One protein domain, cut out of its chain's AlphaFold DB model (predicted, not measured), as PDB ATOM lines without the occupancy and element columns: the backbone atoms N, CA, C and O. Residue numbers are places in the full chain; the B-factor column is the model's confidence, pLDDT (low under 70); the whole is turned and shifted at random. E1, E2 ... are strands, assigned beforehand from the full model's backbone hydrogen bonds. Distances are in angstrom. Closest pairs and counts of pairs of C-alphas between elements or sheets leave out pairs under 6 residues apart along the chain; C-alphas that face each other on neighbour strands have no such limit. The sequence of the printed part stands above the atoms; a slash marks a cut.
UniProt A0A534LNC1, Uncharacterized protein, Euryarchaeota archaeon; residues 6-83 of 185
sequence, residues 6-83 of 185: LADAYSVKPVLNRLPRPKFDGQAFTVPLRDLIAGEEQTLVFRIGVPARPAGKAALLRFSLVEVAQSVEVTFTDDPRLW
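What this domain is: This is residues 6 to 83 of the 185 residues of an uncharacterized protein of Euryarchaeota archaeon (UniProt A0A534LNC1). Two small antiparallel strand units make a loose, open frame: a three-stranded sheet of E1, E2 and E3, and a long two-stranded hairpin of E4 and E5 set away from it. Between E2 and E3 the backbone makes a long excursion, residues 19 to 42, with a short unnamed hairpin pairing of residues 23 to 24 with 29 to 30 and a loop whose residues 35 to 40 stick out. The printed part has 78 residues with no named helix and five named strands, E1 to E5 in order along the chain; the sheets run E2 - E1 - E3 and E4 - E5, both antiparallel. The class is all strand, though under half of the residues, 38 of 78, are in named elements. The whole is loose, with a radius of gyration of the C-alphas of 15.1 A and spans of 43 by 31 by 22 A.

How they stand to each other: E1, residues 6 to 13, is the inner strand of its sheet. E2, residues 15 to 18, is an edge strand and forms a hairpin with E1, antiparallel at 149 degrees between their directions; N 17 and O 11, 2.9 A apart, are within hydrogen-bond range. The other edge strand is E3, residues 43 to 49, antiparallel to E1 at 162 degrees. Here N 10 and O 45 are within hydrogen-bond range at 2.8 A, and the C-alphas of Ala 9 and Phe 46 face each other at 4.5 A. E4, residues 56 to 65, and E5, residues 68 to 76, form a second hairpin, antiparallel at 158 degrees. N 63 and O 70 are 2.8 A apart and N 58 and O 74 are 2.9 A apart, both within hydrogen-bond range. E1, E2 and E3 are each apart from both E4 and E5.

Where its parts are: E1 begins at C-alpha 6, (-5.544, -35.660, 38.803), and is 20.9 A long from first to last C-alpha. E2 has four residues. E3 is 19.7 A long and ends at C-alpha 49, (-10.026, -36.991, 34.387). E4 is 27.6 A long, and E5, 26.4 A long, ends at C-alpha 76, (-11.310, -35.141, 20.996).

The domain as a whole: The two C-alphas farthest apart, those of Ala 38 and Pro 80, are 43.8 A apart. The printed part has no cut. The links from E1 to E2 and from E4 to E5 are tight, that from E3 to E4 is short, and that from E2 to E3, with 24 residues, is long. The mean pLDDT of the printed part is 82.1; residues 13 to 15 and 35 to 38 are under 70.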
ATOM      1  N   LEU A   6      -6.487 -34.589  38.500       83.50
ATOM      2  CA  LEU A   6      -5.544 -35.660  38.803       83.50
ATOM      3  C   LEU A   6      -6.176 -36.588  39.844       83.50
ATOM      4  O   LEU A   6      -6.207 -36.269  41.030       83.50
ATOM      5  N   ALA A   7      -6.689 -37.729  39.385       82.50
ATOM      6  CA  ALA A   7      -7.373 -38.690  40.241       82.50
ATOM      7  C   ALA A   7      -6.374 -39.475  41.099       82.50
ATOM      8  O   ALA A   7      -6.530 -39.553  42.316       82.50
ATOM      9  N   ASP A   8      -5.342 -40.042  40.468       81.38
ATOM     10  CA  ASP A   8      -4.328 -40.854  41.140       81.38
ATOM     11  C   ASP A   8      -2.968 -40.782  40.439       81.38
ATOM     12  O   ASP A   8      -2.880 -40.544  39.233       81.38
ATOM     13  N   ALA A   9      -1.907 -41.030  41.205       83.25
ATOM     14  CA  ALA A   9      -0.538 -41.110  40.719       83.25
ATOM     15  C   ALA A   9       0.177 -42.304  41.364       83.25
ATOM     16  O   ALA A   9       0.058 -42.530  42.573       83.25
ATOM     17  N   TYR A  10       0.920 -43.059  40.560       81.62
ATOM     18  CA  TYR A  10       1.593 -44.286  40.967       81.62
ATOM     19  C   TYR A  10       3.015 -44.337  40.417       81.62
ATOM     20  O   TYR A  10       3.267 -43.909  39.294       81.62
ATOM     21  N   SER A  11       3.926 -44.909  41.196       81.12
ATOM     22  CA  SER A  11       5.178 -45.468  40.696       81.12
ATOM     23  C   SER A  11       4.990 -46.970  40.515       81.12
ATOM     24  O   SER A  11       4.378 -47.627  41.364       81.12
ATOM     25  N   VAL A  12       5.479 -47.505  39.400       72.31
ATOM     26  CA  VAL A  12       5.337 -48.918  39.054       72.31
ATOM     27  C   VAL A  12       6.704 -49.561  38.869       72.31
ATOM     28  O   VAL A  12       7.426 -49.227  37.927       72.31
ATOM     29  N   LYS A  13       7.019 -50.527  39.746       65.88
ATOM     30  CA  LYS A  13       8.078 -51.533  39.552       65.88
ATOM     31  C   LYS A  13       7.964 -52.659  40.595       65.88
ATOM     32  O   LYS A  13       8.068 -52.380  41.787       65.88
ATOM     33  N   PRO A  14       7.840 -53.941  40.199       60.16
ATOM     34  CA  PRO A  14       6.566 -54.577  39.782       60.16
ATOM     35  C   PRO A  14       5.351 -54.308  40.683       60.16
ATOM     36  O   PRO A  14       4.221 -54.582  40.287       60.16
ATOM     37  N   VAL A  15       5.568 -53.792  41.889       65.25
ATOM     38  CA  VAL A  15       4.501 -53.440  42.819       65.25
ATOM     39  C   VAL A  15       4.014 -52.028  42.510       65.25
ATOM     40  O   VAL A  15       4.803 -51.122  42.223       65.25
ATOM     41  N   LEU A  16       2.695 -51.849  42.551       75.06
ATOM     42  CA  LEU A  16       2.052 -50.548  42.438       75.06
ATOM     43  C   LEU A  16       2.249 -49.765  43.742       75.06
ATOM     44  O   LEU A  16       1.652 -50.103  44.764       75.06
ATOM     45  N   ASN A  17       3.020 -48.683  43.696       77.81
ATOM     46  CA  ASN A  17       3.185 -47.781  44.831       77.81
ATOM     47  C   ASN A  17       2.433 -46.483  44.567       77.81
ATOM     48  O   ASN A  17       2.769 -45.730  43.652       77.81
ATOM     49  N   ARG A  18       1.407 -46.196  45.375       79.19
ATOM     50  CA  ARG A  18       0.697 -44.917  45.286       79.19
ATOM     51  C   ARG A  18       1.637 -43.794  45.707       79.19
ATOM     52  O   ARG A  18       2.196 -43.824  46.802       79.19
ATOM     53  N   LEU A  19       1.793 -42.803  44.838       83.50
ATOM     54  CA  LEU A  19       2.596 -41.628  45.136       83.50
ATOM     55  C   LEU A  19       1.873 -40.741  46.158       83.50
ATOM     56  O   LEU A  19       0.639 -40.776  46.251       83.50
ATOM     57  N   PRO A  20       2.617 -39.929  46.931       81.56
ATOM     58  CA  PRO A  20       2.018 -38.937  47.811       81.56
ATOM     59  C   PRO A  20       1.044 -38.046  47.044       81.56
ATOM     60  O   PRO A  20       1.250 -37.767  45.859       81.56
ATOM     61  N   ARG A  21      -0.004 -37.573  47.731       78.38
ATOM     62  CA  ARG A  21      -0.964 -36.661  47.107       78.38
ATOM     63  C   ARG A  21      -0.217 -35.467  46.494       78.38
ATOM     64  O   ARG A  21       0.552 -34.822  47.214       78.38
ATOM     65  N   PRO A  22      -0.445 -35.179  45.202       81.38
ATOM     66  CA  PRO A  22       0.134 -34.023  44.544       81.38
ATOM     67  C   PRO A  22      -0.205 -32.748  45.316       81.38
ATOM     68  O   PRO A  22      -1.355 -32.545  45.712       81.38
ATOM     69  N   LYS A  23       0.787 -31.885  45.529       83.25
ATOM     70  CA  LYS A  23       0.563 -30.549  46.083       83.25
ATOM     71  C   LYS A  23       0.302 -29.589  44.938       83.25
ATOM     72  O   LYS A  23       1.103 -29.535  44.011       83.25
ATOM     73  N   PHE A  24      -0.798 -28.851  45.006       81.94
ATOM     74  CA  PHE A  24      -1.082 -27.778  44.064       81.94
ATOM     75  C   PHE A  24      -0.595 -26.452  44.644       81.94
ATOM     76  O   PHE A  24      -0.996 -26.091  45.749       81.94
ATOM     77  N   ASP A  25       0.269 -25.749  43.921       82.31
ATOM     78  CA  ASP A  25       0.824 -24.449  44.328       82.31
ATOM     79  C   ASP A  25       0.134 -23.250  43.648       82.31
ATOM     80  O   ASP A  25       0.564 -22.110  43.802       82.31
ATOM     81  N   GLY A  26      -0.951 -23.497  42.906       77.06
ATOM     82  CA  GLY A  26      -1.657 -22.487  42.115       77.06
ATOM     83  C   GLY A  26      -1.293 -22.503  40.629       77.06
ATOM     84  O   GLY A  26      -2.075 -22.010  39.819       77.06
ATOM     85  N   GLN A  27      -0.163 -23.108  40.250       78.44
ATOM     86  CA  GLN A  27       0.276 -23.210  38.854       78.44
ATOM     87  C   GLN A  27       0.497 -24.655  38.406       78.44
ATOM     88  O   GLN A  27       0.155 -25.008  37.275       78.44
ATOM     89  N   ALA A  28       1.031 -25.502  39.284       81.12
ATOM     90  CA  ALA A  28       1.378 -26.877  38.983       81.12
ATOM     91  C   ALA A  28       1.001 -27.828  40.123       81.12
ATOM     92  O   ALA A  28       0.981 -27.484  41.305       81.12
ATOM     93  N   PHE A  29       0.722 -29.074  39.747       84.38
ATOM     94  CA  PHE A  29       0.695 -30.181  40.690       84.38
ATOM     95  C   PHE A  29       2.107 -30.748  40.808       84.38
ATOM     96  O   PHE A  29       2.634 -31.312  39.852       84.38
ATOM     97  N   THR A  30       2.703 -30.631  41.990       86.31
ATOM     98  CA  THR A  30       4.015 -31.202  42.291       86.31
ATOM     99  C   THR A  30       3.849 -32.521  43.031       86.31
ATOM    100  O   THR A  30       3.225 -32.579  44.098       86.31
ATOM    101  N   VAL A  31       4.433 -33.584  42.481       85.00
ATOM    102  CA  VAL A  31       4.485 -34.907  43.113       85.00
ATOM    103  C   VAL A  31       5.921 -35.170  43.558       85.00
ATOM    104  O   VAL A  31       6.795 -35.304  42.702       85.00
ATOM    105  N   PRO A  32       6.202 -35.232  44.872       82.19
ATOM    106  CA  PRO A  32       7.536 -35.565  45.338       82.19
ATOM    107  C   PRO A  32       7.815 -37.036  45.027       82.19
ATOM    108  O   PRO A  32       7.159 -37.930  45.566       82.19
ATOM    109  N   LEU A  33       8.795 -37.277  44.164       78.81
ATOM    110  CA  LEU A  33       9.316 -38.611  43.909       78.81
ATOM    111  C   LEU A  33      10.408 -38.899  44.938       78.81
ATOM    112  O   LEU A  33      11.313 -38.089  45.135       78.81
ATOM    113  N   ARG A  34      10.293 -40.028  45.630       72.69
ATOM    114  CA  ARG A  34      11.318 -40.534  46.548       72.69
ATOM    115  C   ARG A  34      11.958 -41.765  45.924       72.69
ATOM    116  O   ARG A  34      11.337 -42.403  45.078       72.69
ATOM    117  N   ASP A  35      13.181 -42.062  46.346       66.31
ATOM    118  CA  ASP A  35      13.876 -43.309  46.010       66.31
ATOM    119  C   ASP A  35      14.107 -43.515  44.503       66.31
ATOM    120  O   ASP A  35      14.098 -44.640  44.004       66.31
ATOM    121  N   LEU A  36      14.344 -42.422  43.762       69.81
ATOM    122  CA  LEU A  36      14.769 -42.523  42.371       69.81
ATOM    123  C   LEU A  36      16.203 -43.080  42.320       69.81
ATOM    124  O   LEU A  36      17.139 -42.410  42.752       69.81
ATOM    125  N   ILE A  37      16.383 -44.280  41.768       67.56
ATOM    126  CA  ILE A  37      17.708 -44.885  41.590       67.56
ATOM    127  C   ILE A  37      18.265 -44.478  40.222       67.56
ATOM    128  O   ILE A  37      17.633 -44.697  39.187       67.56
ATOM    129  N   ALA A  38      19.451 -43.869  40.216       68.81
ATOM    130  CA  ALA A  38      20.130 -43.474  38.987       68.81
ATOM    131  C   ALA A  38      20.515 -44.705  38.149       68.81
ATOM    132  O   ALA A  38      21.041 -45.683  38.675       68.81
ATOM    133  N   GLY A  39      20.263 -44.647  36.839       70.38
ATOM    134  CA  GLY A  39      20.526 -45.758  35.917       70.38
ATOM    135  C   GLY A  39      19.450 -46.848  35.907       70.38
ATOM    136  O   GLY A  39      19.553 -47.787  35.123       70.38
ATOM    137  N   GLU A  40      18.402 -46.720  36.723       71.38
ATOM    138  CA  GLU A  40      17.256 -47.621  36.701       71.38
ATOM    139  C   GLU A  40      16.041 -46.997  36.010       71.38
ATOM    140  O   GLU A  40      15.635 -45.876  36.319       71.38
ATOM    141  N   GLU A  41      15.399 -47.763  35.125       73.69
ATOM    142  CA  GLU A  41      14.113 -47.374  34.538       73.69
ATOM    143  C   GLU A  41      13.039 -47.241  35.619       73.69
ATOM    144  O   GLU A  41      12.936 -48.084  36.514       73.69
ATOM    145  N   GLN A  42      12.211 -46.205  35.531       74.44
ATOM    146  CA  GLN A  42      11.099 -45.996  36.449       74.44
ATOM    147  C   GLN A  42       9.873 -45.558  35.674       74.44
ATOM    148  O   GLN A  42       9.938 -44.622  34.876       74.44
ATOM    149  N   THR A  43       8.748 -46.216  35.936       80.81
ATOM    150  CA  THR A  43       7.494 -45.896  35.265       80.81
ATOM    151  C   THR A  43       6.551 -45.211  36.233       80.81
ATOM    152  O   THR A  43       6.168 -45.774  37.258       80.81
ATOM    153  N   LEU A  44       6.157 -43.988  35.887       82.19
ATOM    154  CA  LEU A  44       5.135 -43.238  36.601       82.19
ATOM    155  C   LEU A  44       3.832 -43.323  35.816       82.19
ATOM    156  O   LEU A  44       3.809 -43.083  34.609       82.19
ATOM    157  N   VAL A  45       2.745 -43.654  36.502       83.50
ATOM    158  CA  VAL A  45       1.413 -43.733  35.905       83.50
ATOM    159  C   VAL A  45       0.496 -42.739  36.595       83.50
ATOM    160  O   VAL A  45       0.357 -42.747  37.817       83.50
ATOM    161  N   PHE A  46      -0.161 -41.904  35.796       83.56
ATOM    162  CA  PHE A  46      -1.110 -40.902  36.263       83.56
ATOM    163  C   PHE A  46      -2.486 -41.205  35.683       83.56
ATOM    164  O   PHE A  46      -2.624 -41.414  34.478       83.56
ATOM    165  N   ARG A  47      -3.515 -41.204  36.533       85.25
ATOM    166  CA  ARG A  47      -4.910 -41.282  36.103       85.25
ATOM    167  C   ARG A  47      -5.515 -39.891  36.153       85.25
ATOM    168  O   ARG A  47      -5.572 -39.281  37.220       85.25
ATOM    169  N   ILE A  48      -5.959 -39.403  35.001       87.00
ATOM    170  CA  ILE A  48      -6.398 -38.018  34.833       87.00
ATOM    171  C   ILE A  48      -7.797 -38.007  34.235       87.00
ATOM    172  O   ILE A  48      -8.030 -38.590  33.179       87.00
ATOM    173  N   GLY A  49      -8.720 -37.338  34.921       87.88
ATOM    174  CA  GLY A  49     -10.026 -36.991  34.387       87.88
ATOM    175  C   GLY A  49      -9.875 -35.858  33.381       87.88
ATOM    176  O   GLY A  49      -9.292 -34.816  33.687       87.88
ATOM    177  N   VAL A  50     -10.379 -36.070  32.170       89.12
ATOM    178  CA  VAL A  50     -10.346 -35.081  31.092       89.12
ATOM    179  C   VAL A  50     -11.786 -34.636  30.818       89.12
ATOM    180  O   VAL A  50     -12.610 -35.487  30.490       89.12
ATOM    181  N   PRO A  51     -12.123 -33.341  30.965       88.75
ATOM    182  CA  PRO A  51     -13.469 -32.856  30.688       88.75
ATOM    183  C   PRO A  51     -13.799 -32.974  29.199       88.75
ATOM    184  O   PRO A  51     -12.916 -32.867  28.344       88.75
ATOM    185  N   ALA A  52     -15.086 -33.149  28.896       86.81
ATOM    186  CA  ALA A  52     -15.579 -33.144  27.525       86.81
ATOM    187  C   ALA A  52     -15.288 -31.798  26.843       86.81
ATOM    188  O   ALA A  52     -15.413 -30.734  27.456       86.81
ATOM    189  N   ARG A  53     -14.904 -31.847  25.566       88.50
ATOM    190  CA  ARG A  53     -14.639 -30.676  24.722       88.50
ATOM    191  C   ARG A  53     -15.057 -30.966  23.277       88.50
ATOM    192  O   ARG A  53     -15.148 -32.139  22.918       88.50
ATOM    193  N   PRO A  54     -15.280 -29.923  22.455       91.31
ATOM    194  CA  PRO A  54     -15.482 -30.092  21.019       91.31
ATOM    195  C   PRO A  54     -14.320 -30.842  20.360       91.31
ATOM    196  O   PRO A  54     -13.191 -30.798  20.863       91.31
ATOM    197  N   ALA A  55     -14.594 -31.481  19.222       93.06
ATOM    198  CA  ALA A  55     -13.583 -32.185  18.446       93.06
ATOM    199  C   ALA A  55     -12.363 -31.302  18.127       93.06
ATOM    200  O   ALA A  55     -12.479 -30.109  17.835       93.06
ATOM    201  N   GLY A  56     -11.175 -31.906  18.182       91.69
ATOM    202  CA  GLY A  56      -9.903 -31.222  17.964       91.69
ATOM    203  C   GLY A  56      -8.794 -31.695  18.901       91.69
ATOM    204  O   GLY A  56      -8.995 -32.528  19.783       91.69
ATOM    205  N   LYS A  57      -7.590 -31.155  18.704       90.69
ATOM    206  CA  LYS A  57      -6.434 -31.433  19.566       90.69
ATOM    207  C   LYS A  57      -6.358 -30.430  20.710       90.69
ATOM    208  O   LYS A  57      -6.608 -29.242  20.518       90.69
ATOM    209  N   ALA A  58      -5.953 -30.895  21.884       89.88
ATOM    210  CA  ALA A  58      -5.624 -30.029  23.005       89.88
ATOM    211  C   ALA A  58      -4.414 -30.562  23.772       89.88
ATOM    212  O   ALA A  58      -4.249 -31.768  23.943       89.88
ATOM    213  N   ALA A  59      -3.605 -29.651  24.308       88.88
ATOM    214  CA  ALA A  59      -2.610 -30.007  25.308       88.88
ATOM    215  C   ALA A  59      -3.320 -30.335  26.632       88.88
ATOM    216  O   ALA A  59      -3.983 -29.478  27.226       88.88
ATOM    217  N   LEU A  60      -3.182 -31.574  27.104       86.31
ATOM    218  CA  LEU A  60      -3.748 -32.011  28.377       86.31
ATOM    219  C   LEU A  60      -2.921 -31.460  29.539       86.31
ATOM    220  O   LEU A  60      -3.438 -30.751  30.410       86.31
ATOM    221  N   LEU A  61      -1.627 -31.768  29.533       87.19
ATOM    222  CA  LEU A  61      -0.686 -31.389  30.580       87.19
ATOM    223  C   LEU A  61       0.717 -31.215  30.016       87.19
ATOM    224  O   LEU A  61       1.065 -31.772  28.975       87.19
ATOM    225  N   ARG A  62       1.528 -30.470  30.759       87.94
ATOM    226  CA  ARG A  62       2.976 -30.437  30.605       87.94
ATOM    227  C   ARG A  62       3.574 -31.134  31.816       87.94
ATOM    228  O   ARG A  62       3.342 -30.711  32.944       87.94
ATOM    229  N   PHE A  63       4.295 -32.213  31.573       86.62
ATOM    230  CA  PHE A  63       5.075 -32.920  32.569       86.62
ATOM    231  C   PHE A  63       6.482 -32.331  32.616       86.62
ATOM    232  O   PHE A  63       7.064 -32.031  31.572       86.62
ATOM    233  N   SER A  64       7.030 -32.179  33.819       86.81
ATOM    234  CA  SER A  64       8.426 -31.805  34.019       86.81
ATOM    235  C   SER A  64       9.041 -32.622  35.147       86.81
ATOM    236  O   SER A  64       8.506 -32.653  36.254       86.81
ATOM    237  N   LEU A  65      10.183 -33.235  34.870       82.19
ATOM    238  CA  LEU A  65      11.022 -33.960  35.816       82.19
ATOM    239  C   LEU A  65      12.451 -33.534  35.519       82.19
ATOM    240  O   LEU A  65      12.809 -33.628  34.360       82.19
ATOM    241  N   VAL A  66      13.207 -33.051  36.514       72.94
ATOM    242  CA  VAL A  66      14.614 -32.583  36.431       72.94
ATOM    243  C   VAL A  66      15.221 -32.669  35.016       72.94
ATOM    244  O   VAL A  66      15.567 -33.752  34.556       72.94
ATOM    245  N   GLU A  67      15.305 -31.521  34.333       71.19
ATOM    246  CA  GLU A  67      15.840 -31.335  32.961       71.19
ATOM    247  C   GLU A  67      15.016 -31.916  31.795       71.19
ATOM    248  O   GLU A  67      15.265 -31.585  30.638       71.19
ATOM    249  N   VAL A  68      13.968 -32.687  32.069       79.12
ATOM    250  CA  VAL A  68      13.018 -33.206  31.078       79.12
ATOM    251  C   VAL A  68      11.696 -32.457  31.183       79.12
ATOM    252  O   VAL A  68      11.086 -32.373  32.249       79.12
ATOM    253  N   ALA A  69      11.205 -31.947  30.055       85.06
ATOM    254  CA  ALA A  69       9.855 -31.413  29.938       85.06
ATOM    255  C   ALA A  69       9.161 -32.008  28.713       85.06
ATOM    256  O   ALA A  69       9.710 -31.982  27.613       85.06
ATOM    257  N   GLN A  70       7.943 -32.508  28.893       87.00
ATOM    258  CA  GLN A  70       7.161 -33.116  27.823       87.00
ATOM    259  C   GLN A  70       5.704 -32.673  27.896       87.00
ATOM    260  O   GLN A  70       5.109 -32.618  28.969       87.00
ATOM    261  N   SER A  71       5.118 -32.370  26.744       87.19
ATOM    262  CA  SER A  71       3.691 -32.083  26.630       87.19
ATOM    263  C   SER A  71       2.943 -33.349  26.235       87.19
ATOM    264  O   SER A  71       3.363 -34.066  25.329       87.19
ATOM    265  N   VAL A  72       1.828 -33.608  26.908       86.56
ATOM    266  CA  VAL A  72       0.895 -34.675  26.547       86.56
ATOM    267  C   VAL A  72      -0.294 -34.037  25.848       86.56
ATOM    268  O   VAL A  72      -0.959 -33.160  26.408       86.56
ATOM    269  N   GLU A  73      -0.561 -34.483  24.628       88.50
ATOM    270  CA  GLU A  73      -1.711 -34.060  23.836       88.50
ATOM    271  C   GLU A  73      -2.827 -35.101  23.898       88.50
ATOM    272  O   GLU A  73      -2.582 -36.303  23.992       88.50
ATOM    273  N   VAL A  74      -4.063 -34.623  23.813       88.75
ATOM    274  CA  VAL A  74      -5.263 -35.442  23.658       88.75
ATOM    275  C   VAL A  74      -6.029 -34.983  22.426       88.75
ATOM    276  O   VAL A  74      -6.027 -33.799  22.080       88.75
ATOM    277  N   THR A  75      -6.683 -35.930  21.758       89.44
ATOM    278  CA  THR A  75      -7.545 -35.657  20.605       89.44
ATOM    279  C   THR A  75      -8.984 -35.979  20.981       89.44
ATOM    280  O   THR A  75      -9.278 -37.104  21.376       89.44
ATOM    281  N   PHE A  76      -9.865 -34.992  20.858       90.31
ATOM    282  CA  PHE A  76     -11.310 -35.141  20.996       90.31
ATOM    283  C   PHE A  76     -11.913 -35.404  19.618       90.31
ATOM    284  O   PHE A  76     -11.501 -34.786  18.632       90.31
ATOM    285  N   THR A  77     -12.878 -36.314  19.544       90.44
ATOM    286  CA  THR A  77     -13.514 -36.716  18.289       90.44
ATOM    287  C   THR A  77     -15.001 -36.970  18.494       90.44
ATOM    288  O   THR A  77     -15.397 -37.576  19.489       90.44
ATOM    289  N   ASP A  78     -15.799 -36.540  17.521       92.50
ATOM    290  CA  ASP A  78     -17.230 -36.841  17.450       92.50
ATOM    291  C   ASP A  78     -17.498 -38.180  16.736       92.50
ATOM    292  O   ASP A  78     -18.637 -38.638  16.705       92.50
ATOM    293  N   ASP A  79     -16.467 -38.834  16.174       92.81
ATOM    294  CA  ASP A  79     -16.604 -40.152  15.542       92.81
ATOM    295  C   ASP A  79     -16.730 -41.258  16.611       92.81
ATOM    296  O   ASP A  79     -15.737 -41.578  17.280       92.81
ATOM    297  N   PRO A  80     -17.906 -41.904  16.745       88.94
ATOM    298  CA  PRO A  80     -18.131 -42.940  17.749       88.94
ATOM    299  C   PRO A  80     -17.261 -44.181  17.559       88.94
ATOM    300  O   PRO A  80     -17.029 -44.925  18.512       88.94
ATOM    301  N   ARG A  81     -16.728 -44.410  16.353       89.50
ATOM    302  CA  ARG A  81     -15.825 -45.539  16.078       89.50
ATOM    303  C   ARG A  81     -14.486 -45.385  16.792       89.50
ATOM    304  O   ARG A  81     -13.799 -46.377  17.017       89.50
ATOM    305  N   LEU A  82     -14.118 -44.153  17.144       86.62
ATOM    306  CA  LEU A  82     -12.834 -43.815  17.750       86.62
ATOM    307  C   LEU A  82     -12.907 -43.633  19.272       86.62
ATOM    308  O   LEU A  82     -11.867 -43.456  19.899       86.62
ATOM    309  N   TRP A  83     -14.088 -43.720  19.892       81.62
ATOM    310  CA  TRP A  83     -14.249 -43.475  21.335       81.62
ATOM    311  C   TRP A  83     -13.427 -44.413  22.225       81.62
ATOM    312  O   TRP A  83     -12.984 -44.009  23.294       81.62
TER     313      TRP A  83